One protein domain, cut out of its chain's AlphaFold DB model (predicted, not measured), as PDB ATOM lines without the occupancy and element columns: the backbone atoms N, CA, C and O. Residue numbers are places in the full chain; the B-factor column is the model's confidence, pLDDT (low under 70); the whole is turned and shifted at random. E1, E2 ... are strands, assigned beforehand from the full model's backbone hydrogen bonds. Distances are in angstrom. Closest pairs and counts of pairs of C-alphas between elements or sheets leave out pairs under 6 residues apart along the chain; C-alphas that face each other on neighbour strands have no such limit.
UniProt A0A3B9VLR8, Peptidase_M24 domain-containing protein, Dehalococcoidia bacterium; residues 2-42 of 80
ATOM      1  N   GLY A   2     125.093 178.929 132.120       78.81
ATOM      2  CA  GLY A   2     126.551 178.833 132.024       78.81
ATOM      3  C   GLY A   2     127.109 180.104 131.394       78.81
ATOM      4  O   GLY A   2     126.493 181.158 131.514       78.81
ATOM      5  N   TYR A   3     128.215 179.983 130.671       82.06
ATOM      6  CA  TYR A   3     128.804 181.089 129.923       82.06
ATOM      7  C   TYR A   3     128.192 181.166 128.515       82.06
ATOM      8  O   TYR A   3     128.461 180.276 127.705       82.06
ATOM      9  N   PRO A   4     127.327 182.153 128.209       81.19
ATOM     10  CA  PRO A   4     126.805 182.311 126.858       81.19
ATOM     11  C   PRO A   4     127.923 182.755 125.893       81.19
ATOM     12  O   PRO A   4     128.859 183.433 126.329       81.19
ATOM     13  N   PRO A   5     127.826 182.415 124.592       79.50
ATOM     14  CA  PRO A   5     128.759 182.903 123.583       79.50
ATOM     15  C   PRO A   5     128.781 184.433 123.543       79.50
ATOM     16  O   PRO A   5     127.728 185.073 123.536       79.50
ATOM     17  N   VAL A   6     129.982 185.007 123.501       86.62
ATOM     18  CA  VAL A   6     130.185 186.466 123.427       86.62
ATOM     19  C   VAL A   6     129.961 186.984 122.006       86.62
ATOM     20  O   VAL A   6     129.430 188.075 121.808       86.62
ATOM     21  N   VAL A   7     130.321 186.167 121.018       89.69
ATOM     22  CA  VAL A   7     130.154 186.415 119.584       89.69
ATOM     23  C   VAL A   7     129.435 185.224 118.931       89.69
ATOM     24  O   VAL A   7     129.456 184.121 119.483       89.69
ATOM     25  N   PRO A   8     128.756 185.409 117.781       92.31
ATOM     26  CA  PRO A   8     127.950 184.356 117.152       92.31
ATOM     27  C   PRO A   8     128.766 183.336 116.333       92.31
ATOM     28  O   PRO A   8     128.178 182.543 115.598       92.31
ATOM     29  N   TYR A   9     130.095 183.354 116.437       95.31
ATOM     30  CA  TYR A   9     131.018 182.449 115.753       95.31
ATOM     31  C   TYR A   9     132.104 181.968 116.722       95.31
ATOM     32  O   TYR A   9     132.288 182.529 117.797       95.31
ATOM     33  N   THR A  10     132.794 180.893 116.360       96.00
ATOM     34  CA  THR A  10     133.922 180.327 117.125       96.00
ATOM     35  C   THR A  10     135.226 180.401 116.334       96.00
ATOM     36  O   THR A  10     136.232 179.853 116.754       96.00
ATOM     37  N   GLY A  11     135.211 181.070 115.186       97.31
ATOM     38  CA  GLY A  11     136.387 181.319 114.372       97.31
ATOM     39  C   GLY A  11     136.033 181.909 113.019       97.31
ATOM     40  O   GLY A  11     134.850 182.068 112.685       97.31
ATOM     41  N   HIS A  12     137.065 182.222 112.255       98.31
ATOM     42  CA  HIS A  12     136.977 182.791 110.921       98.31
ATOM     43  C   HIS A  12     138.200 182.426 110.082       98.31
ATOM     44  O   HIS A  12     139.269 182.105 110.609       98.31
ATOM     45  N   GLY A  13     138.063 182.577 108.771       98.38
ATOM     46  CA  GLY A  13     139.168 182.494 107.838       98.38
ATOM     47  C   GLY A  13     140.203 183.580 108.118       98.38
ATOM     48  O   GLY A  13     139.870 184.698 108.534       98.38
ATOM     49  N   VAL A  14     141.471 183.266 107.876       97.88
ATOM     50  CA  VAL A  14     142.580 184.217 108.004       97.88
ATOM     51  C   VAL A  14     143.536 184.093 106.826       97.88
ATOM     52  O   VAL A  14     143.904 183.003 106.388       97.88
ATOM     53  N   GLY A  15     143.980 185.241 106.326       96.19
ATOM     54  CA  GLY A  15     144.870 185.298 105.179       96.19
ATOM     55  C   GLY A  15     145.541 186.653 105.061       96.19
ATOM     56  O   GLY A  15     146.354 187.054 105.895       96.19
ATOM     57  N   ARG A  16     145.219 187.390 103.996       96.12
ATOM     58  CA  ARG A  16     145.721 188.770 103.847       96.12
ATOM     59  C   ARG A  16     145.001 189.741 104.775       96.12
ATOM     60  O   ARG A  16     145.521 190.828 105.028       96.12
ATOM     61  N   VAL A  17     143.808 189.369 105.219       96.81
ATOM     62  CA  VAL A  17     143.023 190.084 106.217       96.81
ATOM     63  C   VAL A  17     142.887 189.174 107.432       96.81
ATOM     64  O   VAL A  17     142.827 187.956 107.288       96.81
ATOM     65  N   VAL A  18     142.874 189.772 108.628       96.94
ATOM     66  CA  VAL A  18     142.723 189.017 109.881       96.94
ATOM     67  C   VAL A  18     141.389 188.277 109.890       96.94
ATOM     68  O   VAL A  18     141.387 187.082 110.118       96.94
ATOM     69  N   HIS A  19     140.293 188.968 109.568       97.31
ATOM     70  CA  HIS A  19     138.956 188.384 109.486       97.31
ATOM     71  C   HIS A  19     138.513 188.287 108.024       97.31
ATOM     72  O   HIS A  19     138.180 189.303 107.401       97.31
ATOM     73  N   GLU A  20     138.485 187.079 107.477       97.31
ATOM     74  CA  GLU A  20     137.913 186.772 106.170       97.31
ATOM     75  C   GLU A  20     136.955 185.570 106.265       97.31
ATOM     76  O   GLU A  20     137.025 184.810 107.223       97.31
ATOM     77  N   PRO A  21     135.987 185.414 105.342       96.44
ATOM     78  CA  PRO A  21     135.151 184.216 105.304       96.44
ATOM     79  C   PRO A  21     135.962 182.958 104.931       96.44
ATOM     80  O   PRO A  21     136.951 183.087 104.203       96.44
ATOM     81  N   PRO A  22     135.478 181.750 105.271       97.75
ATOM     82  CA  PRO A  22     134.225 181.475 105.981       97.75
ATOM     83  C   PRO A  22     134.296 181.810 107.476       97.75
ATOM     84  O   PRO A  22     135.350 182.122 108.010       97.75
ATOM     85  N   TYR A  23     133.146 181.802 108.144       97.88
ATOM     86  CA  TYR A  23     133.077 181.904 109.602       97.88
ATOM     87  C   TYR A  23     132.654 180.556 110.178       97.88
ATOM     88  O   TYR A  23     131.714 179.932 109.689       97.88
ATOM     89  N   LEU A  24     133.285 180.122 111.269       97.31
ATOM     90  CA  LEU A  24     132.844 178.951 112.027       97.31
ATOM     91  C   LEU A  24     131.615 179.333 112.866       97.31
ATOM     92  O   LEU A  24     131.698 179.569 114.073       97.31
ATOM     93  N   ALA A  25     130.471 179.454 112.197       96.19
ATOM     94  CA  ALA A  25     129.215 179.953 112.745       96.19
ATOM     95  C   ALA A  25     128.040 179.043 112.367       96.19
ATOM     96  O   ALA A  25     128.045 178.392 111.327       96.19
ATOM     97  N   LEU A  26     126.978 179.034 113.179       95.25
ATOM     98  CA  LEU A  26     125.797 178.187 112.929       95.25
ATOM     99  C   LEU A  26     125.058 178.513 111.621       95.25
ATOM    100  O   LEU A  26     124.319 177.674 111.108       95.25
ATOM    101  N   ASN A  27     125.206 179.738 111.121       95.81
ATOM    102  CA  ASN A  27     124.547 180.239 109.918       95.81
ATOM    103  C   ASN A  27     125.455 180.251 108.679       95.81
ATOM    104  O   ASN A  27     124.983 180.646 107.613       95.81
ATOM    105  N   ASP A  28     126.720 179.846 108.804       97.75
ATOM    106  CA  ASP A  28     127.614 179.651 107.667       97.75
ATOM    107  C   ASP A  28     127.676 178.152 107.345       97.75
ATOM    108  O   ASP A  28     127.913 177.304 108.206       97.75
ATOM    109  N   HIS A  29     127.385 177.812 106.095       97.75
ATOM    110  CA  HIS A  29     127.344 176.431 105.609       97.75
ATOM    111  C   HIS A  29     128.433 176.159 104.572       97.75
ATOM    112  O   HIS A  29     128.361 175.168 103.839       97.75
ATOM    113  N   THR A  30     129.424 177.047 104.474       98.25
ATOM    114  CA  THR A  30     130.571 176.866 103.591       98.25
ATOM    115  C   THR A  30     131.312 175.589 103.974       98.25
ATOM    116  O   THR A  30     131.717 175.397 105.118       98.25
ATOM    117  N   VAL A  31     131.479 174.680 103.010       97.69
ATOM    118  CA  VAL A  31     132.221 173.437 103.236       97.69
ATOM    119  C   VAL A  31     133.711 173.758 103.232       97.69
ATOM    120  O   VAL A  31     134.242 174.132 102.186       97.69
ATOM    121  N   LEU A  32     134.384 173.563 104.365       97.88
ATOM    122  CA  LEU A  32     135.833 173.748 104.480       97.88
ATOM    123  C   LEU A  32     136.571 172.836 103.489       97.88
ATOM    124  O   LEU A  32     136.248 171.654 103.357       97.88
ATOM    125  N   GLN A  33     137.529 173.403 102.756       98.44
ATOM    126  CA  GLN A  33     138.299 172.724 101.713       98.44
ATOM    127  C   GLN A  33     139.795 172.747 102.041       98.44
ATOM    128  O   GLN A  33     140.256 173.689 102.691       98.44
ATOM    129  N   PRO A  34     140.577 171.777 101.534       98.69
ATOM    130  CA  PRO A  34     142.029 171.798 101.661       98.69
ATOM    131  C   PRO A  34     142.639 173.133 101.212       98.69
ATOM    132  O   PRO A  34     142.252 173.677 100.173       98.69
ATOM    133  N   ASN A  35     143.647 173.604 101.948       98.19
ATOM    134  CA  ASN A  35     144.318 174.908 101.806       98.19
ATOM    135  C   ASN A  35     143.566 176.132 102.359       98.19
ATOM    136  O   ASN A  35     144.065 177.246 102.212       98.19
ATOM    137  N   MET A  36     142.406 175.958 102.996       98.38
ATOM    138  CA  MET A  36     141.810 177.011 103.831       98.38
ATOM    139  C   MET A  36     142.508 177.066 105.194       98.38
ATOM    140  O   MET A  36     142.929 176.028 105.707       98.38
ATOM    141  N   ILE A  37     142.622 178.266 105.767       98.50
ATOM    142  CA  ILE A  37     143.143 178.486 107.119       98.50
ATOM    143  C   ILE A  37     142.056 179.174 107.930       98.50
ATOM    144  O   ILE A  37     141.549 180.209 107.510       98.50
ATOM    145  N   GLU A  38     141.749 178.610 109.092       98.44
ATOM    146  CA  GLU A  38     140.726 179.102 110.012       98.44
ATOM    147  C   GLU A  38     141.319 179.322 111.409       98.44
ATOM    148  O   GLU A  38     142.293 178.667 111.801       98.44
ATOM    149  N   THR A  39     140.699 180.216 112.174       97.94
ATOM    150  CA  THR A  39     140.888 180.337 113.622       97.94
ATOM    151  C   THR A  39     139.904 179.427 114.367       97.94
ATOM    152  O   THR A  39     138.823 179.102 113.870       97.94
ATOM    153  N   LEU A  40     140.266 178.998 115.576       96.38
ATOM    154  CA  LEU A  40     139.368 178.377 116.550       96.38
ATOM    155  C   LEU A  40     139.523 179.107 117.883       96.38
ATOM    156  O   LEU A  40     140.494 178.880 118.593       96.38
ATOM    157  N   GLU A  41     138.559 179.957 118.219       95.12
ATOM    158  CA  GLU A  41     138.636 180.967 119.286       95.12
ATOM    159  C   GLU A  41     137.348 181.071 120.136       95.12
ATOM    160  O   GLU A  41     136.687 182.116 120.207       95.12
ATOM    161  N   PRO A  42     136.922 179.992 120.816       92.31
ATOM    162  CA  PRO A  42     135.790 180.072 121.730       92.31
ATOM    163  C   PRO A  42     136.050 181.092 122.845       92.31
ATOM    164  O   PRO A  42     136.950 180.932 123.666       92.31
TER     165      PRO A  42
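Overview. This is residues 2 to 42 of the 80 residues of the protein "Peptidase_M24 domain-containing protein" of Dehalococcoidia bacterium (UniProt A0A3B9VLR8). There is little regular structure here: a small hairpin of two strands, E1 and E2, has a third short strand, E3, beside E1. A long loop, residues 26 to 36, leads from E2 round to E3, and residues 2 to 8 make a tail at one end of the long axis. The printed part has 41 residues, with no named helix and strands E1, E2, E3 in that order; it is all strand by class, with 15 residues in named elements, and E1 and E2 are antiparallel. It is only just compact, close to loose, with a radius of gyration of the C-alphas of 10.8 A, and elongated, spanning 35 by 20 by 12 A.

Arrangement. E1, residues 9 to 13, and E2, residues 20 to 25, form an antiparallel hairpin at 154 degrees; N 10 and O 24 are within hydrogen-bond range at 2.9 A. E3, residues 37 to 40, pairs with no named strand; its closest C-alphas to E1 are those of Glu 38 and Gly 13, 4.3 A apart.

Along the chain. E1 begins at C-alpha 9 (131.018, 182.449, 115.753) and is 11.4 A long; E2 is 12.9 A. E3, 10.2 A, ends at C-alpha 40 (139.368, 178.377, 116.550).

Size, cuts and confidence. The C-alphas farthest apart, of Gly 2 and Arg 16, are 35.5 A apart. The printed part has no cut, the link E2 to E3 is long, and no printed residue is under 70 in pLDDT.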